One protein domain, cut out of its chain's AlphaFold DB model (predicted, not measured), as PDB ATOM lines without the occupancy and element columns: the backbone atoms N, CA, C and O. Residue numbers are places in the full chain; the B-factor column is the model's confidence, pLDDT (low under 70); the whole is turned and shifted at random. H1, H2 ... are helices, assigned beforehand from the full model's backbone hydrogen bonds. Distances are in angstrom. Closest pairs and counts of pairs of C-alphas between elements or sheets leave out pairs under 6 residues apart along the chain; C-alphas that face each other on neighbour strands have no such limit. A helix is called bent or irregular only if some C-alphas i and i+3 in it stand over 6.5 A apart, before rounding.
ATOM      1  N   THR A 102     -37.281   3.448  -9.390       83.38
ATOM      2  CA  THR A 102     -36.374   2.648 -10.229       83.38
ATOM      3  C   THR A 102     -35.042   2.405  -9.512       83.38
ATOM      4  O   THR A 102     -34.636   3.182  -8.643       83.38
ATOM      5  N   PHE A 103     -34.323   1.339  -9.881       82.94
ATOM      6  CA  PHE A 103     -33.012   1.031  -9.291       82.94
ATOM      7  C   PHE A 103     -32.037   2.213  -9.384       82.94
ATOM      8  O   PHE A 103     -31.364   2.539  -8.408       82.94
ATOM      9  N   LEU A 104     -32.006   2.899 -10.531       86.00
ATOM     10  CA  LEU A 104     -31.121   4.042 -10.733       86.00
ATOM     11  C   LEU A 104     -31.469   5.207  -9.795       86.00
ATOM     12  O   LEU A 104     -30.566   5.795  -9.213       86.00
ATOM     13  N   ALA A 105     -32.759   5.488  -9.579       86.56
ATOM     14  CA  ALA A 105     -33.194   6.525  -8.644       86.56
ATOM     15  C   ALA A 105     -32.845   6.181  -7.183       86.56
ATOM     16  O   ALA A 105     -32.430   7.053  -6.419       86.56
ATOM     17  N   ARG A 106     -32.957   4.905  -6.787       87.56
ATOM     18  CA  ARG A 106     -32.525   4.423  -5.456       87.56
ATOM     19  C   ARG A 106     -31.017   4.577  -5.272       87.56
ATOM     20  O   ARG A 106     -30.560   5.038  -4.227       87.56
ATOM     21  N   LEU A 107     -30.247   4.234  -6.304       89.69
ATOM     22  CA  LEU A 107     -28.796   4.384  -6.306       89.69
ATOM     23  C   LEU A 107     -28.381   5.859  -6.245       89.69
ATOM     24  O   LEU A 107     -27.484   6.200  -5.481       89.69
ATOM     25  N   GLU A 108     -29.052   6.736  -6.990       91.81
ATOM     26  CA  GLU A 108     -28.821   8.185  -6.954       91.81
ATOM     27  C   GLU A 108     -29.073   8.752  -5.550       91.81
ATOM     28  O   GLU A 108     -28.220   9.451  -5.002       91.81
ATOM     29  N   ARG A 109     -30.189   8.378  -4.912       89.88
ATOM     30  CA  ARG A 109     -30.501   8.760  -3.522       89.88
ATOM     31  C   ARG A 109     -29.474   8.239  -2.526       89.88
ATOM     32  O   ARG A 109     -29.103   8.942  -1.584       89.88
ATOM     33  N   PHE A 110     -29.009   7.008  -2.720       92.38
ATOM     34  CA  PHE A 110     -27.947   6.442  -1.901       92.38
ATOM     35  C   PHE A 110     -26.652   7.249  -2.051       92.38
ATOM     36  O   PHE A 110     -26.115   7.731  -1.054       92.38
ATOM     37  N   LEU A 111     -26.193   7.458  -3.287       92.31
ATOM     38  CA  LEU A 111     -24.957   8.180  -3.591       92.31
ATOM     39  C   LEU A 111     -25.006   9.644  -3.152       92.31
ATOM     40  O   LEU A 111     -23.988  10.155  -2.689       92.31
ATOM     41  N   GLY A 112     -26.175  10.288  -3.211       91.88
ATOM     42  CA  GLY A 112     -26.369  11.670  -2.769       91.88
ATOM     43  C   GLY A 112     -25.961  11.925  -1.313       91.88
ATOM     44  O   GLY A 112     -25.512  13.022  -0.997       91.88
ATOM     45  N   VAL A 113     -26.040  10.912  -0.442       93.81
ATOM     46  CA  VAL A 113     -25.587  10.996   0.961       93.81
ATOM     47  C   VAL A 113     -24.306  10.198   1.194       93.81
ATOM     48  O   VAL A 113     -23.420  10.648   1.918       93.81
ATOM     49  N   ALA A 114     -24.160   9.036   0.555       92.69
ATOM     50  CA  ALA A 114     -22.990   8.188   0.742       92.69
ATOM     51  C   ALA A 114     -21.703   8.868   0.251       92.69
ATOM     52  O   ALA A 114     -20.686   8.788   0.937       92.69
ATOM     53  N   LEU A 115     -21.725   9.578  -0.884       93.25
ATOM     54  CA  LEU A 115     -20.545  10.281  -1.405       93.25
ATOM     55  C   LEU A 115     -20.038  11.392  -0.478       93.25
ATOM     56  O   LEU A 115     -18.857  11.340  -0.126       93.25
ATOM     57  N   PRO A 116     -20.858  12.369  -0.037       95.62
ATOM     58  CA  PRO A 116     -20.372  13.398   0.877       95.62
ATOM     59  C   PRO A 116     -19.922  12.802   2.211       95.62
ATOM     60  O   PRO A 116     -18.895  13.213   2.743       95.62
ATOM     61  N   LEU A 117     -20.619  11.782   2.719       94.38
ATOM     62  CA  LEU A 117     -20.204  11.087   3.934       94.38
ATOM     63  C   LEU A 117     -18.844  10.387   3.758       94.38
ATOM     64  O   LEU A 117     -18.009  10.406   4.661       94.38
ATOM     65  N   THR A 118     -18.596   9.816   2.577       91.75
ATOM     66  CA  THR A 118     -17.313   9.183   2.231       91.75
ATOM     67  C   THR A 118     -16.211  10.225   2.151       91.75
ATOM     68  O   THR A 118     -15.152  10.027   2.738       91.75
ATOM     69  N   ALA A 119     -16.466  11.360   1.497       92.44
ATOM     70  CA  ALA A 119     -15.517  12.464   1.420       92.44
ATOM     71  C   ALA A 119     -15.166  13.017   2.810       92.44
ATOM     72  O   ALA A 119     -13.991  13.242   3.098       92.44
ATOM     73  N   LEU A 120     -16.159  13.175   3.693       93.50
ATOM     74  CA  LEU A 120     -15.940  13.580   5.082       93.50
ATOM     75  C   LEU A 120     -15.084  12.563   5.840       93.50
ATOM     76  O   LEU A 120     -14.132  12.960   6.507       93.50
ATOM     77  N   ASN A 121     -15.378  11.267   5.713       89.69
ATOM     78  CA  ASN A 121     -14.585  10.234   6.378       89.69
ATOM     79  C   ASN A 121     -13.139  10.219   5.861       89.69
ATOM     80  O   ASN A 121     -12.209  10.221   6.657       89.69
ATOM     81  N   VAL A 122     -12.929  10.301   4.542       87.44
ATOM     82  CA  VAL A 122     -11.585  10.404   3.945       87.44
ATOM     83  C   VAL A 122     -10.841  11.643   4.449       87.44
ATOM     84  O   VAL A 122      -9.660  11.548   4.770       87.44
ATOM     85  N   LEU A 123     -11.516  12.789   4.574       89.88
ATOM     86  CA  LEU A 123     -10.913  14.014   5.104       89.88
ATOM     87  C   LEU A 123     -10.507  13.862   6.575       89.88
ATOM     88  O   LEU A 123      -9.409  14.271   6.951       89.88
ATOM     89  N   VAL A 124     -11.358  13.241   7.398       87.12
ATOM     90  CA  VAL A 124     -11.038  12.929   8.799       87.12
ATOM     91  C   VAL A 124      -9.835  11.993   8.878       87.12
ATOM     92  O   VAL A 124      -8.918  12.269   9.644       87.12
ATOM     93  N   LEU A 125      -9.790  10.941   8.057       82.38
ATOM     94  CA  LEU A 125      -8.659  10.010   8.006       82.38
ATOM     95  C   LEU A 125      -7.365  10.692   7.543       82.38
ATOM     96  O   LEU A 125      -6.308  10.419   8.098       82.38
ATOM     97  N   GLY A 126      -7.447  11.600   6.568       79.94
ATOM     98  CA  GLY A 126      -6.295  12.358   6.083       79.94
ATOM     99  C   GLY A 126      -5.757  13.367   7.101       79.94
ATOM    100  O   GLY A 126      -4.555  13.614   7.139       79.94
ATOM    101  N   TRP A 127      -6.621  13.949   7.941       84.75
ATOM    102  CA  TRP A 127      -6.198  14.909   8.967       84.75
ATOM    103  C   TRP A 127      -5.766  14.237  10.275       84.75
ATOM    104  O   TRP A 127      -4.833  14.692  10.943       84.75
ATOM    105  N   LYS A 128      -6.481  13.183  10.664       85.19
ATOM    106  CA  LYS A 128      -6.435  12.552  11.980       85.19
ATOM    107  C   LYS A 128      -6.514  11.028  11.853       85.19
ATOM    108  O   LYS A 128      -7.516  10.423  12.245       85.19
ATOM    109  N   PRO A 129      -5.465  10.382  11.317       74.62
ATOM    110  CA  PRO A 129      -5.499   8.953  11.031       74.62
ATOM    111  C   PRO A 129      -5.594   8.092  12.304       74.62
ATOM    112  O   PRO A 129      -6.122   6.984  12.252       74.62
ATOM    113  N   GLU A 130      -5.215   8.614  13.477       77.75
ATOM    114  CA  GLU A 130      -5.420   7.941  14.767       77.75
ATOM    115  C   GLU A 130      -6.907   7.725  15.125       77.75
ATOM    116  O   GLU A 130      -7.239   6.877  15.953       77.75
ATOM    117  N   TRP A 131      -7.821   8.443  14.463       80.25
ATOM    118  CA  TRP A 131      -9.268   8.273  14.616       80.25
ATOM    119  C   TRP A 131      -9.844   7.194  13.703       80.25
ATOM    120  O   TRP A 131     -11.059   6.991  13.712       80.25
ATOM    121  N   ALA A 132      -9.014   6.481  12.933       78.75
ATOM    122  CA  ALA A 132      -9.482   5.589  11.878       78.75
ATOM    123  C   ALA A 132     -10.510   4.556  12.342       78.75
ATOM    124  O   ALA A 132     -11.478   4.301  11.630       78.75
ATOM    125  N   ILE A 133     -10.354   3.995  13.540       80.19
ATOM    126  CA  ILE A 133     -11.309   3.021  14.079       80.19
ATOM    127  C   ILE A 133     -12.679   3.680  14.295       80.19
ATOM    128  O   ILE A 133     -13.683   3.212  13.763       80.19
ATOM    129  N   TRP A 134     -12.722   4.784  15.040       83.88
ATOM    130  CA  TRP A 134     -13.965   5.465  15.411       83.88
ATOM    131  C   TRP A 134     -14.648   6.134  14.219       83.88
ATOM    132  O   TRP A 134     -15.867   6.042  14.081       83.88
ATOM    133  N   ALA A 135     -13.865   6.765  13.344       86.44
ATOM    134  CA  ALA A 135     -14.356   7.413  12.136       86.44
ATOM    135  C   ALA A 135     -14.975   6.387  11.178       86.44
ATOM    136  O   ALA A 135     -16.115   6.565  10.751       86.44
ATOM    137  N   ASN A 136     -14.297   5.256  10.939       86.75
ATOM    138  CA  ASN A 136     -14.851   4.184  10.113       86.75
ATOM    139  C   ASN A 136     -16.079   3.533  10.760       86.75
ATOM    140  O   ASN A 136     -17.070   3.317  10.072       86.75
ATOM    141  N   LEU A 137     -16.066   3.256  12.068       90.38
ATOM    142  CA  LEU A 137     -17.235   2.714  12.771       90.38
ATOM    143  C   LEU A 137     -18.466   3.610  12.607       90.38
ATOM    144  O   LEU A 137     -19.533   3.129  12.224       90.38
ATOM    145  N   LEU A 138     -18.310   4.911  12.853       93.31
ATOM    146  CA  LEU A 138     -19.387   5.881  12.686       93.31
ATOM    147  C   LEU A 138     -19.830   5.972  11.222       93.31
ATOM    148  O   LEU A 138     -21.026   5.979  10.940       93.31
ATOM    149  N   TYR A 139     -18.882   6.003  10.289       93.38
ATOM    150  CA  TYR A 139     -19.166   6.028   8.859       93.38
ATOM    151  C   TYR A 139     -20.005   4.817   8.425       93.38
ATOM    152  O   TYR A 139     -21.067   4.990   7.831       93.38
ATOM    153  N   PHE A 140     -19.578   3.597   8.761       93.69
ATOM    154  CA  PHE A 140     -20.292   2.376   8.389       93.69
ATOM    155  C   PHE A 140     -21.651   2.267   9.083       93.69
ATOM    156  O   PHE A 140     -22.604   1.818   8.452       93.69
ATOM    157  N   LEU A 141     -21.776   2.742  10.327       95.12
ATOM    158  CA  LEU A 141     -23.065   2.876  11.009       95.12
ATOM    159  C   LEU A 141     -24.021   3.791  10.229       95.12
ATOM    160  O   LEU A 141     -25.168   3.423   9.982       95.12
ATOM    161  N   LEU A 142     -23.551   4.968   9.814       96.12
ATOM    162  CA  LEU A 142     -24.360   5.948   9.088       96.12
ATOM    163  C   LEU A 142     -24.727   5.466   7.679       96.12
ATOM    164  O   LEU A 142     -25.880   5.605   7.271       96.12
ATOM    165  N   VAL A 143     -23.791   4.842   6.955       94.88
ATOM    166  CA  VAL A 143     -24.081   4.194   5.665       94.88
ATOM    167  C   VAL A 143     -25.098   3.070   5.850       94.88
ATOM    168  O   VAL A 143     -26.073   3.006   5.103       94.88
ATOM    169  N   GLY A 144     -24.909   2.227   6.869       93.12
ATOM    170  CA  GLY A 144     -25.850   1.182   7.260       93.12
ATOM    171  C   GLY A 144     -27.256   1.733   7.469       93.12
ATOM    172  O   GLY A 144     -28.208   1.225   6.886       93.12
ATOM    173  N   ALA A 145     -27.386   2.819   8.233       95.00
ATOM    174  CA  ALA A 145     -28.668   3.470   8.489       95.00
ATOM    175  C   ALA A 145     -29.281   4.111   7.240       95.00
ATOM    176  O   ALA A 145     -30.504   4.154   7.106       95.00
ATOM    177  N   TRP A 146     -28.461   4.589   6.305       94.81
ATOM    178  CA  TRP A 146     -28.954   5.206   5.079       94.81
ATOM    179  C   TRP A 146     -29.452   4.194   4.041       94.81
ATOM    180  O   TRP A 146     -30.392   4.490   3.311       94.81
ATOM    181  N   LEU A 147     -28.877   2.992   3.986       92.19
ATOM    182  CA  LEU A 147     -29.224   1.954   3.006       92.19
ATOM    183  C   LEU A 147     -30.712   1.582   2.904       92.19
ATOM    184  O   LEU A 147     -31.231   1.534   1.786       92.19
ATOM    185  N   PRO A 148     -31.426   1.326   4.014       90.44
ATOM    186  CA  PRO A 148     -32.860   1.094   3.942       90.44
ATOM    187  C   PRO A 148     -33.611   2.381   3.575       90.44
ATOM    188  O   PRO A 148     -34.557   2.316   2.794       90.44
ATOM    189  N   ASN A 149     -33.174   3.547   4.066       89.12
ATOM    190  CA  ASN A 149     -33.811   4.845   3.809       89.12
ATOM    191  C   ASN A 149     -33.681   5.317   2.350       89.12
ATOM    192  O   ASN A 149     -34.564   6.003   1.840       89.12
ATOM    193  N   SER A 150     -32.629   4.912   1.638       88.19
ATOM    194  CA  SER A 150     -32.490   5.150   0.196       88.19
ATOM    195  C   SER A 150     -33.325   4.188  -0.660       88.19
ATOM    196  O   SER A 150     -33.323   4.307  -1.887       88.19
ATOM    197  N   HIS A 151     -34.039   3.244  -0.033       86.81
ATOM    198  CA  HIS A 151     -34.764   2.137  -0.668       86.81
ATOM    199  C   HIS A 151     -33.877   1.198  -1.503       86.81
ATOM    200  O   HIS A 151     -34.396   0.402  -2.291       86.81
ATOM    201  N   LEU A 152     -32.551   1.280  -1.349       86.12
ATOM    202  CA  LEU A 152     -31.608   0.416  -2.060       86.12
ATOM    203  C   LEU A 152     -31.627  -1.013  -1.506       86.12
ATOM    204  O   LEU A 152     -31.410  -1.965  -2.249       86.12
ATOM    205  N   VAL A 153     -31.904  -1.135  -0.210       88.88
ATOM    206  CA  VAL A 153     -32.004  -2.390   0.535       88.88
ATOM    207  C   VAL A 153     -33.329  -2.397   1.300       88.88
ATOM    208  O   VAL A 153     -33.839  -1.337   1.677       88.88
ATOM    209  N   ASP A 154     -33.912  -3.570   1.519       87.31
ATOM    210  CA  ASP A 154     -35.124  -3.722   2.324       87.31
ATOM    211  C   ASP A 154     -34.833  -3.681   3.830       87.31
ATOM    212  O   ASP A 154     -33.682  -3.613   4.267       87.31
ATOM    213  N   LYS A 155     -35.893  -3.642   4.638       85.50
ATOM    214  CA  LYS A 155     -35.792  -3.661   6.099       85.50
ATOM    215  C   LYS A 155     -35.397  -5.049   6.603       85.50
ATOM    216  O   LYS A 155     -35.508  -6.051   5.898       85.50
ATOM    217  N   LEU A 156     -34.918  -5.086   7.841       80.25
ATOM    218  CA  LEU A 156     -34.516  -6.312   8.511       80.25
ATOM    219  C   LEU A 156     -35.723  -6.953   9.223       80.25
ATOM    220  O   LEU A 156     -35.816  -6.867  10.446       80.25
ATOM    221  N   ASP A 157     -36.641  -7.568   8.471       73.88
ATOM    222  CA  ASP A 157     -37.952  -7.977   9.016       73.88
ATOM    223  C   ASP A 157     -38.137  -9.508   9.147       73.88
ATOM    224  O   ASP A 157     -39.022  -9.962   9.872       73.88
ATOM    225  N   ASP A 158     -37.268 -10.315   8.524       78.25
ATOM    226  CA  ASP A 158     -37.438 -11.773   8.428       78.25
ATOM    227  C   ASP A 158     -36.497 -12.584   9.334       78.25
ATOM    228  O   ASP A 158     -35.300 -12.319   9.445       78.25
ATOM    229  N   VAL A 159     -37.012 -13.668   9.927       74.12
ATOM    230  CA  VAL A 159     -36.221 -14.594  10.767       74.12
ATOM    231  C   VAL A 159     -35.116 -15.292   9.963       74.12
ATOM    232  O   VAL A 159     -34.007 -15.490  10.461       74.12
ATOM    233  N   GLU A 160     -35.387 -15.631   8.702       75.44
ATOM    234  CA  GLU A 160     -34.404 -16.256   7.807       75.44
ATOM    235  C   GLU A 160     -33.227 -15.322   7.504       75.44
ATOM    236  O   GLU A 160     -32.082 -15.766   7.409       75.44
ATOM    237  N   LEU A 161     -33.483 -14.014   7.469       80.50
ATOM    238  CA  LEU A 161     -32.458 -13.000   7.272       80.50
ATOM    239  C   LEU A 161     -31.498 -12.916   8.469       80.50
ATOM    240  O   LEU A 161     -30.303 -12.728   8.262       80.50
ATOM    241  N   PHE A 162     -31.954 -13.143   9.707       80.31
ATOM    242  CA  PHE A 162     -31.051 -13.201  10.870       80.31
ATOM    243  C   PHE A 162     -30.089 -14.394  10.820       80.31
ATOM    244  O   PHE A 162     -28.923 -14.256  11.204       80.31
ATOM    245  N   ARG A 163     -30.543 -15.553  10.322       80.94
ATOM    246  CA  ARG A 163     -29.670 -16.716  10.081       80.94
ATOM    247  C   ARG A 163     -28.585 -16.360   9.067       80.94
ATOM    248  O   ARG A 163     -27.409 -16.630   9.315       80.94
ATOM    249  N   ASP A 164     -28.975 -15.746   7.954       82.94
ATOM    250  CA  ASP A 164     -28.051 -15.417   6.871       82.94
ATOM    251  C   ASP A 164     -27.069 -14.311   7.294       82.94
ATOM    252  O   ASP A 164     -25.874 -14.412   7.017       82.94
ATOM    253  N   VAL A 165     -27.520 -13.319   8.074       86.00
ATOM    254  CA  VAL A 165     -26.645 -12.331   8.731       86.00
ATOM    255  C   VAL A 165     -25.635 -13.026   9.646       86.00
ATOM    256  O   VAL A 165     -24.442 -12.732   9.567       86.00
ATOM    257  N   GLY A 166     -26.073 -13.980  10.474       83.25
ATOM    258  CA  GLY A 166     -25.179 -14.752  11.342       83.25
ATOM    259  C   GLY A 166     -24.113 -15.523  10.558       83.25
ATOM    260  O   GLY A 166     -22.937 -15.503  10.924       83.25
ATOM    261  N   LEU A 167     -24.500 -16.146   9.441       83.25
ATOM    262  CA  LEU A 167     -23.585 -16.867   8.555       83.25
ATOM    263  C   LEU A 167     -22.573 -15.926   7.890       83.25
ATOM    264  O   LEU A 167     -21.388 -16.247   7.817       83.25
ATOM    265  N   VAL A 168     -23.012 -14.749   7.454       85.62
ATOM    266  CA  VAL A 168     -22.148 -13.728   6.851       85.62
ATOM    267  C   VAL A 168     -21.152 -13.162   7.855       85.62
ATOM    268  O   VAL A 168     -19.970 -13.029   7.535       85.62
ATOM    269  N   VAL A 169     -21.600 -12.864   9.074       84.25
ATOM    270  CA  VAL A 169     -20.723 -12.434  10.170       84.25
ATOM    271  C   VAL A 169     -19.677 -13.508  10.460       84.25
ATOM    272  O   VAL A 169     -18.488 -13.199  10.542       84.25
ATOM    273  N   LEU A 170     -20.097 -14.772  10.550       83.94
ATOM    274  CA  LEU A 170     -19.197 -15.898  10.779       83.94
ATOM    275  C   LEU A 170     -18.161 -16.029   9.652       83.94
ATOM    276  O   LEU A 170     -16.969 -16.138   9.932       83.94
ATOM    277  N   LEU A 171     -18.593 -15.971   8.390       84.56
ATOM    278  CA  LEU A 171     -17.700 -16.006   7.228       84.56
ATOM    279  C   LEU A 171     -16.707 -14.842   7.239       84.56
ATOM    280  O   LEU A 171     -15.530 -15.038   6.951       84.56
ATOM    281  N   ASN A 172     -17.154 -13.639   7.596       82.62
ATOM    282  CA  ASN A 172     -16.285 -12.468   7.644       82.62
ATOM    283  C   ASN A 172     -15.204 -12.604   8.731       82.62
ATOM    284  O   ASN A 172     -14.034 -12.328   8.465       82.62
ATOM    285  N   ILE A 173     -15.575 -13.116   9.910       80.12
ATOM    286  CA  ILE A 173     -14.638 -13.397  11.008       80.12
ATOM    287  C   ILE A 173     -13.652 -14.510  10.627       80.12
ATOM    288  O   ILE A 173     -12.464 -14.389  10.914       80.12
ATOM    289  N   LEU A 174     -14.119 -15.587   9.986       81.31
ATOM    290  CA  LEU A 174     -13.279 -16.734   9.618       81.31
ATOM    291  C   LEU A 174     -12.305 -16.416   8.480       81.31
ATOM    292  O   LEU A 174     -11.158 -16.856   8.508       81.31
ATOM    293  N   CYS A 175     -12.757 -15.685   7.460       76.75
ATOM    294  CA  CYS A 175     -11.949 -15.406   6.275       76.75
ATOM    295  C   CYS A 175     -11.032 -14.191   6.441       76.75
ATOM    296  O   CYS A 175     -10.119 -14.026   5.634       76.75
ATOM    297  N   CYS A 176     -11.291 -13.323   7.428       73.00
ATOM    298  CA  CYS A 176     -10.574 -12.061   7.667       73.00
ATOM    299  C   CYS A 176     -10.479 -11.135   6.435       73.00
ATOM    300  O   CYS A 176      -9.704 -10.180   6.429       73.00
ATOM    301  N   ASN A 177     -11.246 -11.414   5.378       77.00
ATOM    302  CA  ASN A 177     -11.223 -10.695   4.116       77.00
ATOM    303  C   ASN A 177     -12.665 -10.533   3.607       77.00
ATOM    304  O   ASN A 177     -13.335 -11.538   3.339       77.00
ATOM    305  N   PRO A 178     -13.144  -9.287   3.440       80.69
ATOM    306  CA  PRO A 178     -14.515  -9.006   3.024       80.69
ATOM    307  C   PRO A 178     -14.832  -9.550   1.625       80.69
ATOM    308  O   PRO A 178     -15.945 -10.011   1.388       80.69
ATOM    309  N   VAL A 179     -13.848  -9.567   0.718       85.38
ATOM    310  CA  VAL A 179     -14.004 -10.073  -0.653       85.38
ATOM    311  C   VAL A 179     -14.223 -11.579  -0.638       85.38
ATOM    312  O   VAL A 179     -15.128 -12.084  -1.296       85.38
ATOM    313  N   VAL A 180     -13.422 -12.303   0.146       84.56
ATOM    314  CA  VAL A 180     -13.556 -13.759   0.275       84.56
ATOM    315  C   VAL A 180     -14.897 -14.106   0.917       84.56
ATOM    316  O   VAL A 180     -15.597 -14.983   0.418       84.56
ATOM    317  N   ALA A 181     -15.297 -13.377   1.964       85.31
ATOM    318  CA  ALA A 181     -16.596 -13.563   2.602       85.31
ATOM    319  C   ALA A 181     -17.762 -13.316   1.626       85.31
ATOM    320  O   ALA A 181     -18.684 -14.129   1.573       85.31
ATOM    321  N   LEU A 182     -17.698 -12.257   0.806       87.75
ATOM    322  CA  LEU A 182     -18.689 -11.967  -0.238       87.75
ATOM    323  C   LEU A 182     -18.771 -13.096  -1.275       87.75
ATOM    324  O   LEU A 182     -19.869 -13.533  -1.613       87.75
ATOM    325  N   VAL A 183     -17.626 -13.581  -1.768       89.75
ATOM    326  CA  VAL A 183     -17.578 -14.651  -2.777       89.75
ATOM    327  C   VAL A 183     -18.121 -15.958  -2.208       89.75
ATOM    328  O   VAL A 183     -18.965 -16.586  -2.841       89.75
ATOM    329  N   LEU A 184     -17.687 -16.361  -1.013       89.12
ATOM    330  CA  LEU A 184     -18.155 -17.595  -0.381       89.12
ATOM    331  C   LEU A 184     -19.644 -17.534  -0.049       89.12
ATOM    332  O   LEU A 184     -20.356 -18.503  -0.306       89.12
ATOM    333  N   TYR A 185     -20.128 -16.398   0.457       87.44
ATOM    334  CA  TYR A 185     -21.554 -16.200   0.700       87.44
ATOM    335  C   TYR A 185     -22.358 -16.236  -0.605       87.44
ATOM    336  O   TYR A 185     -23.355 -16.946  -0.689       87.44
ATOM    337  N   GLY A 186     -21.904 -15.533  -1.646       87.19
ATOM    338  CA  GLY A 186     -22.556 -15.532  -2.955       87.19
ATOM    339  C   GLY A 186     -22.599 -16.924  -3.584       87.19
ATOM    340  O   GLY A 186     -23.642 -17.343  -4.079       87.19
ATOM    341  N   LEU A 187     -21.501 -17.681  -3.507       89.88
ATOM    342  CA  LEU A 187     -21.459 -19.072  -3.957       89.88
ATOM    343  C   LEU A 187     -22.397 -19.956  -3.136       89.88
ATOM    344  O   LEU A 187     -23.134 -20.741  -3.723       89.88
ATOM    345  N   ALA A 188     -22.420 -19.819  -1.809       85.50
ATOM    346  CA  ALA A 188     -23.332 -20.570  -0.951       85.50
ATOM    347  C   ALA A 188     -24.799 -20.266  -1.291       85.50
ATOM    348  O   ALA A 188     -25.582 -21.195  -1.478       85.50
ATOM    349  N   ALA A 189     -25.152 -18.988  -1.465       86.06
ATOM    350  CA  ALA A 189     -26.490 -18.555  -1.857       86.06
ATOM    351  C   ALA A 189     -26.888 -19.089  -3.243       86.06
ATOM    352  O   ALA A 189     -27.984 -19.622  -3.405       86.06
ATOM    353  N   LEU A 190     -25.985 -19.032  -4.230       88.12
ATOM    354  CA  LEU A 190     -26.215 -19.602  -5.563       88.12
ATOM    355  C   LEU A 190     -26.359 -21.126  -5.527       88.12
ATOM    356  O   LEU A 190     -27.187 -21.682  -6.245       88.12
ATOM    357  N   SER A 191     -25.579 -21.802  -4.681       85.19
ATOM    358  CA  SER A 191     -25.651 -23.255  -4.488       85.19
ATOM    359  C   SER A 191     -26.993 -23.657  -3.884       85.19
ATOM    360  O   SER A 191     -27.662 -24.551  -4.399       85.19
ATOM    361  N   LEU A 192     -27.411 -22.965  -2.822       84.50
ATOM    362  CA  LEU A 192     -28.713 -23.147  -2.180       84.50
ATOM    363  C   LEU A 192     -29.846 -22.891  -3.175       84.50
ATOM    364  O   LEU A 192     -30.730 -23.729  -3.329       84.50
ATOM    365  N   TRP A 193     -29.776 -21.805  -3.939       85.94
ATOM    366  CA  TRP A 193     -30.749 -21.529  -4.990       85.94
ATOM    367  C   TRP A 193     -30.794 -22.634  -6.059       85.94
ATOM    368  O   TRP A 193     -31.875 -23.061  -6.465       85.94
ATOM    369  N   ALA A 194     -29.640 -23.144  -6.499       88.12
ATOM    370  CA  ALA A 194     -29.572 -24.190  -7.517       88.12
ATOM    371  C   ALA A 194     -30.142 -25.535  -7.031       88.12
ATOM    372  O   ALA A 194     -30.771 -26.244  -7.816       88.12
ATOM    373  N   ILE A 195     -29.937 -25.876  -5.754       90.44
ATOM    374  CA  ILE A 195     -30.336 -27.169  -5.178       90.44
ATOM    375  C   ILE A 195     -31.779 -27.131  -4.669       90.44
ATOM    376  O   ILE A 195     -32.569 -28.016  -4.989       90.44
ATOM    377  N   THR A 196     -32.127 -26.126  -3.866       86.69
ATOM    378  CA  THR A 196     -33.402 -26.082  -3.135       86.69
ATOM    379  C   THR A 196     -34.386 -25.066  -3.693       86.69
ATOM    380  O   THR A 196     -35.496 -24.984  -3.178       86.69
ATOM    381  N   ARG A 197     -34.005 -24.285  -4.719       83.38
ATOM    382  CA  ARG A 197     -34.784 -23.126  -5.199       83.38
ATOM    383  C   ARG A 197     -35.150 -22.160  -4.067       83.38
ATOM    384  O   ARG A 197     -36.193 -21.524  -4.121       83.38
ATOM    385  N   ALA A 198     -34.288 -22.069  -3.051       76.44
ATOM    386  CA  ALA A 198     -34.442 -21.098  -1.978       76.44
ATOM    387  C   ALA A 198     -34.306 -19.675  -2.526       76.44
ATOM    388  O   ALA A 198     -33.490 -19.429  -3.420       76.44
ATOM    389  N   ASP A 199     -35.092 -18.751  -1.981       78.81
ATOM    390  CA  ASP A 199     -35.036 -17.347  -2.364       78.81
ATOM    391  C   ASP A 199     -33.700 -16.723  -1.948       78.81
ATOM    392  O   ASP A 199     -33.183 -16.948  -0.853       78.81
ATOM    393  N   ILE A 200     -33.110 -15.945  -2.857       80.31
ATOM    394  CA  ILE A 200     -31.852 -15.245  -2.601       80.31
ATOM    395  C   ILE A 200     -32.168 -13.931  -1.905       80.31
ATOM    396  O   ILE A 200     -32.902 -13.091  -2.431       80.31
ATOM    397  N   ASN A 201     -31.536 -13.709  -0.756       84.75
ATOM    398  CA  ASN A 201     -31.641 -12.441  -0.059       84.75
ATOM    399  C   ASN A 201     -30.776 -11.360  -0.733       84.75
ATOM    400  O   ASN A 201     -29.598 -11.167  -0.408       84.75
ATOM    401  N   TRP A 202     -31.373 -10.650  -1.690       83.00
ATOM    402  CA  TRP A 202     -30.729  -9.561  -2.434       83.00
ATOM    403  C   TRP A 202     -30.304  -8.395  -1.544       83.00
ATOM    404  O   TRP A 202     -29.294  -7.751  -1.821       83.00
ATOM    405  N   SER A 203     -31.034  -8.157  -0.455       88.12
ATOM    406  CA  SER A 203     -30.757  -7.082   0.493       88.12
ATOM    407  C   SER A 203     -29.441  -7.305   1.236       88.12
ATOM    408  O   SER A 203     -28.569  -6.432   1.255       88.12
ATOM    409  N   LEU A 204     -29.240  -8.516   1.759       88.62
ATOM    410  CA  LEU A 204     -27.990  -8.891   2.418       88.62
ATOM    411  C   LEU A 204     -26.804  -8.900   1.439       88.62
ATOM    412  O   LEU A 204     -25.713  -8.434   1.777       88.62
ATOM    413  N   LEU A 205     -27.022  -9.365   0.204       88.56
ATOM    414  CA  LEU A 205     -26.004  -9.326  -0.849       88.56
ATOM    415  C   LEU A 205     -25.625  -7.882  -1.222       88.56
ATOM    416  O   LEU A 205     -24.442  -7.578  -1.375       88.56
ATOM    417  N   GLY A 206     -26.607  -6.981  -1.317       89.00
ATOM    418  CA  GLY A 206     -26.395  -5.556  -1.576       89.00
ATOM    419  C   GLY A 206     -25.589  -4.872  -0.472       89.00
ATOM    420  O   GLY A 206     -24.643  -4.139  -0.763       89.00
ATOM    421  N   ILE A 207     -25.891  -5.170   0.794       90.81
ATOM    422  CA  ILE A 207     -25.109  -4.682   1.940       90.81
ATOM    423  C   ILE A 207     -23.673  -5.164   1.866       90.81
ATOM    424  O   ILE A 207     -22.755  -4.356   2.003       90.81
ATOM    425  N   LEU A 208     -23.465  -6.458   1.617       90.62
ATOM    426  CA  LEU A 208     -22.123  -7.020   1.524       90.62
ATOM    427  C   LEU A 208     -21.324  -6.438   0.364       90.62
ATOM    428  O   LEU A 208     -20.130  -6.178   0.517       90.62
ATOM    429  N   LEU A 209     -21.968  -6.210  -0.779       91.62
ATOM    430  CA  LEU A 209     -21.346  -5.563  -1.927       91.62
ATOM    431  C   LEU A 209     -20.869  -4.154  -1.553       91.62
ATOM    432  O   LEU A 209     -19.700  -3.827  -1.748       91.62
ATOM    433  N   ILE A 210     -21.753  -3.337  -0.975       91.88
ATOM    434  CA  ILE A 210     -21.452  -1.948  -0.603       91.88
ATOM    435  C   ILE A 210     -20.378  -1.902   0.480       91.88
ATOM    436  O   ILE A 210     -19.411  -1.152   0.354       91.88
ATOM    437  N   TYR A 211     -20.497  -2.755   1.496       91.62
ATOM    438  CA  TYR A 211     -19.483  -2.939   2.527       91.62
ATOM    439  C   TYR A 211     -18.108  -3.232   1.916       91.62
ATOM    440  O   TYR A 211     -17.128  -2.568   2.246       91.62
ATOM    441  N   THR A 212     -18.043  -4.191   0.990       89.69
ATOM    442  CA  THR A 212     -16.794  -4.624   0.353       89.69
ATOM    443  C   THR A 212     -16.184  -3.509  -0.494       89.69
ATOM    444  O   THR A 212     -14.991  -3.238  -0.368       89.69
ATOM    445  N   LEU A 213     -16.991  -2.821  -1.309       90.19
ATOM    446  CA  LEU A 213     -16.533  -1.697  -2.134       90.19
ATOM    447  C   LEU A 213     -15.955  -0.564  -1.279       90.19
ATOM    448  O   LEU A 213     -14.868  -0.064  -1.567       90.19
ATOM    449  N   LEU A 214     -16.653  -0.192  -0.207       89.56
ATOM    450  CA  LEU A 214     -16.202   0.852   0.711       89.56
ATOM    451  C   LEU A 214     -14.955   0.422   1.483       89.56
ATOM    452  O   LEU A 214     -14.040   1.223   1.660       89.56
ATOM    453  N   ARG A 215     -14.867  -0.845   1.898       86.38
ATOM    454  CA  ARG A 215     -13.682  -1.360   2.590       86.38
ATOM    455  C   ARG A 215     -12.441  -1.296   1.700       86.38
ATOM    456  O   ARG A 215     -11.432  -0.761   2.150       86.38
ATOM    457  N   ILE A 216     -12.553  -1.745   0.446       84.94
ATOM    458  CA  ILE A 216     -11.481  -1.644  -0.557       84.94
ATOM    459  C   ILE A 216     -11.077  -0.181  -0.761       84.94
ATOM    460  O   ILE A 216      -9.889   0.131  -0.751       84.94
ATOM    461  N   LEU A 217     -12.051   0.723  -0.906       85.62
ATOM    462  CA  LEU A 217     -11.789   2.152  -1.075       85.62
ATOM    463  C   LEU A 217     -10.964   2.720   0.090       85.62
ATOM    464  O   LEU A 217      -9.963   3.392  -0.147       85.62
ATOM    465  N   PHE A 218     -11.347   2.445   1.339       82.00
ATOM    466  CA  PHE A 218     -10.616   2.967   2.497       82.00
ATOM    467  C   PHE A 218      -9.252   2.311   2.697       82.00
ATOM    468  O   PHE A 218      -8.320   3.005   3.095       82.00
ATOM    469  N   ASP A 219      -9.102   1.020   2.390       78.94
ATOM    470  CA  ASP A 219      -7.788   0.368   2.411       78.94
ATOM    471  C   ASP A 219      -6.836   1.018   1.395       78.94
ATOM    472  O   ASP A 219      -5.683   1.294   1.725       78.94
ATOM    473  N   ILE A 220      -7.331   1.363   0.198       81.06
ATOM    474  CA  ILE A 220      -6.562   2.122  -0.799       81.06
ATOM    475  C   ILE A 220      -6.194   3.513  -0.263       81.06
ATOM    476  O   ILE A 220      -5.049   3.932  -0.408       81.06
ATOM    477  N   VAL A 221      -7.126   4.231   0.374       79.38
ATOM    478  CA  VAL A 221      -6.852   5.566   0.942       79.38
ATOM    479  C   VAL A 221      -5.772   5.503   2.022       79.38
ATOM    480  O   VAL A 221      -4.832   6.292   1.980       79.38
ATOM    481  N   LEU A 222      -5.868   4.563   2.964       77.62
ATOM    482  CA  LEU A 222      -4.875   4.413   4.034       77.62
ATOM    483  C   LEU A 222      -3.501   4.007   3.489       77.62
ATOM    484  O   LEU A 222      -2.488   4.513   3.966       77.62
ATOM    485  N   TYR A 223      -3.476   3.155   2.459       74.00
ATOM    486  CA  TYR A 223      -2.254   2.813   1.735       74.00
ATOM    487  C   TYR A 223      -1.621   4.043   1.062       74.00
ATOM    488  O   TYR A 223      -0.419   4.252   1.176       74.00
ATOM    489  N   LEU A 224      -2.419   4.893   0.405       79.88
ATOM    490  CA  LEU A 224      -1.932   6.107  -0.268       79.88
ATOM    491  C   LEU A 224      -1.426   7.189   0.700       79.88
ATOM    492  O   LEU A 224      -0.559   7.975   0.325       79.88
ATOM    493  N   VAL A 225      -1.964   7.245   1.920       75.56
ATOM    494  CA  VAL A 225      -1.533   8.180   2.982       75.56
ATOM    495  C   VAL A 225      -0.299   7.653   3.734       75.56
ATOM    496  O   VAL A 225       0.191   8.297   4.658       75.56
ATOM    497  N   ASP A 226       0.223   6.489   3.336       69.88
ATOM    498  CA  ASP A 226       1.349   5.795   3.969       69.88
ATOM    499  C   ASP A 226       1.132   5.530   5.471       69.88
ATOM    500  O   ASP A 226       2.052   5.274   6.244       69.88
ATOM    501  N   TYR A 227      -0.137   5.506   5.893       63.62
ATOM    502  CA  TYR A 227      -0.561   5.057   7.218       63.62
ATOM    503  C   TYR A 227      -0.617   3.523   7.252       63.62
ATOM    504  O   TYR A 227      -1.547   2.922   7.789       63.62
ATOM    505  N   SER A 228       0.360   2.885   6.602       55.59
ATOM    506  CA  SER A 228       0.496   1.435   6.477       55.59
ATOM    507  C   SER A 228       1.194   0.812   7.698       55.59
ATOM    508  O   SER A 228       1.027  -0.379   7.958       55.59
ATOM    509  N   ASP A 229       1.867   1.632   8.516       48.44
ATOM    510  CA  ASP A 229       2.635   1.209   9.696       48.44
ATOM    511  C   ASP A 229       1.859   0.928  11.010       48.44
ATOM    512  O   ASP A 229       2.429   0.314  11.915       48.44
ATOM    513  N   PRO A 230       0.555   1.241  11.187       47.09
ATOM    514  CA  PRO A 230      -0.214   0.728  12.312       47.09
ATOM    515  C   PRO A 230      -0.905  -0.617  12.046       47.09
ATOM    516  O   PRO A 230      -1.699  -1.086  12.864       47.09
ATOM    517  N   ALA A 231      -0.584  -1.283  10.934       42.34
ATOM    518  CA  ALA A 231      -1.066  -2.631  10.640       42.34
ATOM    519  C   ALA A 231      -0.433  -3.718  11.540       42.34
ATOM    520  O   ALA A 231      -1.015  -4.795  11.702       42.34
ATOM    521  N   ASP A 232       0.715  -3.457  12.174       42.12
ATOM    522  CA  ASP A 232       1.448  -4.487  12.931       42.12
ATOM    523  C   ASP A 232       0.941  -4.715  14.368       42.12
ATOM    524  O   ASP A 232       1.189  -5.770  14.947       42.12
ATOM    525  N   TRP A 233       0.116  -3.821  14.922       41.72
ATOM    526  CA  TRP A 233      -0.598  -4.060  16.189       41.72
ATOM    527  C   TRP A 233      -1.955  -4.746  15.955       41.72
ATOM    528  O   TRP A 233      -2.527  -5.331  16.874       41.72
ATOM    529  N   VAL A 234      -2.426  -4.762  14.702       43.66
ATOM    530  CA  VAL A 234      -3.652  -5.439  14.247       43.66
ATOM    531  C   VAL A 234      -3.378  -6.885  13.809       43.66
ATOM    532  O   VAL A 234      -4.270  -7.727  13.898       43.66
ATOM    533  N   ARG A 235      -2.137  -7.236  13.433       42.25
ATOM    534  CA  ARG A 235      -1.775  -8.621  13.058       42.25
ATOM    535  C   ARG A 235      -1.857  -9.641  14.200       42.25
ATOM    536  O   ARG A 235      -1.966 -10.830  13.920       42.25
ATOM    537  N   VAL A 236      -1.852  -9.205  15.462       36.31
ATOM    538  CA  VAL A 236      -1.935 -10.104  16.638       36.31
ATOM    539  C   VAL A 236      -3.187  -9.841  17.501       36.31
ATOM    540  O   VAL A 236      -3.452 -10.557  18.463       36.31
ATOM    541  N   GLY A 237      -4.033  -8.874  17.137       39.41
ATOM    542  CA  GLY A 237      -5.141  -8.400  17.973       39.41
ATOM    543  C   GLY A 237      -6.541  -8.751  17.467       39.41
ATOM    544  O   GLY A 237      -7.317  -7.845  17.206       39.41
ATOM    545  N   VAL A 238      -6.872 -10.048  17.385       40.16
ATOM    546  CA  VAL A 238      -8.238 -10.617  17.258       40.16
ATOM    547  C   VAL A 238      -9.029 -10.200  15.996       40.16
ATOM    548  O   VAL A 238      -9.451  -9.057  15.846       40.16
ATOM    549  N   ALA A 239      -9.375 -11.173  15.140       49.25
ATOM    550  CA  ALA A 239     -10.236 -11.028  13.947       49.25
ATOM    551  C   ALA A 239     -11.544 -10.219  14.165       49.25
ATOM    552  O   ALA A 239     -12.109  -9.653  13.231       49.25
ATOM    553  N   PHE A 240     -11.986 -10.102  15.418       49.28
ATOM    554  CA  PHE A 240     -13.092  -9.268  15.877       49.28
ATOM    555  C   PHE A 240     -12.956  -7.785  15.480       49.28
ATOM    556  O   PHE A 240     -13.928  -7.199  15.003       49.28
ATOM    557  N   MET A 241     -11.759  -7.190  15.579       59.41
ATOM    558  CA  MET A 241     -11.522  -5.787  15.190       59.41
ATOM    559  C   MET A 241     -11.680  -5.560  13.678       59.41
ATOM    560  O   MET A 241     -12.183  -4.518  13.267       59.41
ATOM    561  N   GLY A 242     -11.332  -6.546  12.845       65.81
ATOM    562  CA  GLY A 242     -11.544  -6.476  11.393       65.81
ATOM    563  C   GLY A 242     -13.025  -6.512  10.997       65.81
ATOM    564  O   GLY A 242     -13.426  -5.857  10.036       65.81
ATOM    565  N   SER A 243     -13.845  -7.222  11.778       74.62
ATOM    566  CA  SER A 243     -15.293  -7.369  11.548       74.62
ATOM    567  C   SER A 243     -16.149  -6.233  12.131       74.62
ATOM    568  O   SER A 243     -17.313  -6.084  11.763       74.62
ATOM    569  N   MET A 244     -15.586  -5.398  13.009       83.50
ATOM    570  CA  MET A 244     -16.279  -4.276  13.661       83.50
ATOM    571  C   MET A 244     -17.013  -3.328  12.695       83.50
ATOM    572  O   MET A 244     -18.174  -3.003  12.952       83.50
ATOM    573  N   PRO A 245     -16.422  -2.921  11.556       87.44
ATOM    574  CA  PRO A 245     -17.120  -2.100  10.570       87.44
ATOM    575  C   PRO A 245     -18.360  -2.781   9.971       87.44
ATOM    576  O   PRO A 245     -19.362  -2.116   9.716       87.44
ATOM    577  N   LEU A 246     -18.327  -4.107   9.790       88.94
ATOM    578  CA  LEU A 246     -19.481  -4.866   9.303       88.94
ATOM    579  C   LEU A 246     -20.598  -4.895  10.355       88.94
ATOM    580  O   LEU A 246     -21.758  -4.664  10.026       88.94
ATOM    581  N   PHE A 247     -20.249  -5.110  11.628       89.62
ATOM    582  CA  PHE A 247     -21.213  -5.023  12.728       89.62
ATOM    583  C   PHE A 247     -21.842  -3.635  12.835       89.62
ATOM    584  O   PHE A 247     -23.057  -3.533  12.990       89.62
ATOM    585  N   ALA A 248     -21.044  -2.571  12.712       92.44
ATOM    586  CA  ALA A 248     -21.553  -1.204  12.695       92.44
ATOM    587  C   ALA A 248     -22.529  -0.988  11.535       92.44
ATOM    588  O   ALA A 248     -23.595  -0.411  11.732       92.44
ATOM    589  N   MET A 249     -22.216  -1.514  10.350       93.06
ATOM    590  CA  MET A 249     -23.102  -1.432   9.192       93.06
ATOM    591  C   MET A 249     -24.413  -2.198   9.394       93.06
ATOM    592  O   MET A 249     -25.468  -1.673   9.048       93.06
ATOM    593  N   PHE A 250     -24.384  -3.389  10.000       93.31
ATOM    594  CA  PHE A 250     -25.603  -4.134  10.337       93.31
ATOM    595  C   PHE A 250     -26.432  -3.457  11.426       93.31
ATOM    596  O   PHE A 250     -27.655  -3.392  11.310       93.31
ATOM    597  N   LEU A 251     -25.787  -2.905  12.454       93.25
ATOM    598  CA  LEU A 251     -26.469  -2.110  13.472       93.25
ATOM    599  C   LEU A 251     -27.120  -0.875  12.842       93.25
ATOM    600  O   LEU A 251     -28.280  -0.581  13.112       93.25
ATOM    601  N   GLY A 252     -26.397  -0.191  11.958       93.25
ATOM    602  CA  GLY A 252     -26.921   0.903  11.156       93.25
ATOM    603  C   GLY A 252     -28.131   0.464  10.342       93.25
ATOM    604  O   GLY A 252     -29.172   1.102  10.426       93.25
ATOM    605  N   TRP A 253     -28.030  -0.646   9.612       93.19
ATOM    606  CA  TRP A 253     -29.127  -1.186   8.806       93.19
ATOM    607  C   TRP A 253     -30.376  -1.459   9.637       93.19
ATOM    608  O   TRP A 253     -31.467  -1.033   9.259       93.19
ATOM    609  N   PHE A 254     -30.210  -2.084  10.802       91.50
ATOM    610  CA  PHE A 254     -31.298  -2.305  11.747       91.50
ATOM    611  C   PHE A 254     -31.939  -0.983  12.198       91.50
ATOM    612  O   PHE A 254     -33.155  -0.816  12.096       91.50
ATOM    613  N   LEU A 255     -31.128  -0.010  12.631       92.69
ATOM    614  CA  LEU A 255     -31.609   1.312  13.047       92.69
ATOM    615  C   LEU A 255     -32.341   2.036  11.909       92.69
ATOM    616  O   LEU A 255     -33.447   2.531  12.099       92.69
ATOM    617  N   GLY A 256     -31.756   2.064  10.714       89.12
ATOM    618  CA  GLY A 256     -32.350   2.687   9.535       89.12
ATOM    619  C   GLY A 256     -33.659   2.024   9.115       89.12
ATOM    620  O   GLY A 256     -34.590   2.716   8.709       89.12
ATOM    621  N   GLY A 257     -33.755   0.701   9.263       87.62
ATOM    622  CA  GLY A 257     -34.972  -0.058   8.996       87.62
ATOM    623  C   GLY A 257     -36.127   0.350   9.910       87.62
ATOM    624  O   GLY A 257     -37.246   0.518   9.426       87.62
ATOM    625  N   MET A 258     -35.851   0.609  11.194       87.12
ATOM    626  CA  MET A 258     -36.866   1.077  12.150       87.12
ATOM    627  C   MET A 258     -37.423   2.466  11.811       87.12
ATOM    628  O   MET A 258     -38.598   2.727  12.060       87.12
ATOM    629  N   PHE A 259     -36.600   3.361  11.257       83.88
ATOM    630  CA  PHE A 259     -37.012   4.736  10.942       83.88
ATOM    631  C   PHE A 259     -37.588   4.913   9.533       83.88
ATOM    632  O   PHE A 259     -38.163   5.963   9.242       83.88
ATOM    633  N   ARG A 260     -37.472   3.909   8.658       80.12
ATOM    634  CA  ARG A 260     -38.023   3.977   7.301       80.12
ATOM    635  C   ARG A 260     -39.553   3.924   7.343       80.12
ATOM    636  O   ARG A 260     -40.140   2.910   7.724       80.12
TER     637      ARG A 260
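What this domain is: This is residues 102 to 260 of the 264 residues of an uncharacterized protein of Armatimonadetes bacterium (UniProt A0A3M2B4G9). Six long helices form an up-and-down bundle, each running against the one before it, set roughly as two layers of three: H1, H5 and H4 in one, H2, H7 and H3 in the other. The H1 and H2 hairpin makes one side and the H3 and H4 hairpin the other; H5 and H7 fill the space between, crossing at a steep angle. The stretch from H5 to H7, with the tiny H6, loops round one end of the bundle. The printed part has 159 residues with seven named helices, H1 to H7 in order along the chain, and no named strand; the class is all helix. It is compact, with a radius of gyration of the C-alphas of 16.0 A, and spans 48 by 35 by 23 A.

How they stand to each other: Begin at H1, residues 103 to 127, and pass the tight link to H2, residues 129 to 149. These two form a hairpin and touch at a shallow tilt of 13 degrees, opposite ways; their closest C-alphas are those of Leu 125 and Ala 132, 5.9 A apart. Next come H3, residues 159 to 175, and H4, residues 178 to 196, a second hairpin at a steep tilt of 44 degrees. Residues 168 to 175 of H3 touch residues 178 to 185 of H4, the closest C-alphas being those of Asn 172 and Ala 181, 5.2 A apart. H5, residues 202 to 224, is the hub, touching four helices. It forms a hairpin with H4, where the C-alphas of Pro 178 and Thr 212 are closest, 5.6 A apart. It only just touches H1, H2 and H3, with 3 pairs of C-alphas within 8 A each; its closest C-alphas to H1 are Val 221 to Val 122, 7.4 A. H6, residues 229 to 232, touches no helix. H7, residues 240 to 259, touches H2 with 48 pairs of C-alphas within 8 A, closest at Ala 145 and Gly 256, 3.9 A; they run the same way at a shallow tilt of 34 degrees, only just short of steep. Residues 240 to 247 of H7 touch H3, closest at the C-alphas of Ser 243 and Ile 173, 6.1 A apart. H7 is close to H5 but not clearly touching. In H3, H4 and H5 every O i to N i+4 pair is within hydrogen-bond range, against 19 of 21 in H1, 13 of 17 in H2 and 14 of 16 in H7; H6 is too short for such a pair.

Where its parts are: Find C-alpha 103 at (-33.012, 1.031, -9.291); from there H1 runs 35.3 A to C-alpha 127 at (-6.198, 14.909, 8.967), with a kink of 31 degrees near residue 110. H2 returns over 29.5 A, with a kink of 34 degrees near residue 136. H3 covers 24.7 A, H4 26.2 A and H5 32.9 A. H7 runs 28.2 A, with a kink of 26 degrees near residue 247, to C-alpha 259 at (-37.012, 4.736, 10.942). Three helices are irregular: in H2 C-alphas 130 and 133 are 7.7 A apart, in H7 C-alphas 242 and 245 are 7.1 A apart, and in H6, only just, C-alphas 229 and 232 are 6.7 A apart.

The domain as a whole: The two C-alphas farthest apart are those of Trp 127 and Thr 196, 50.7 A. The printed part has no cut, and no link is long. The mean pLDDT of the printed part is 82.3; look for values under 70 at residues 226 to 242, where the model's confidence is low.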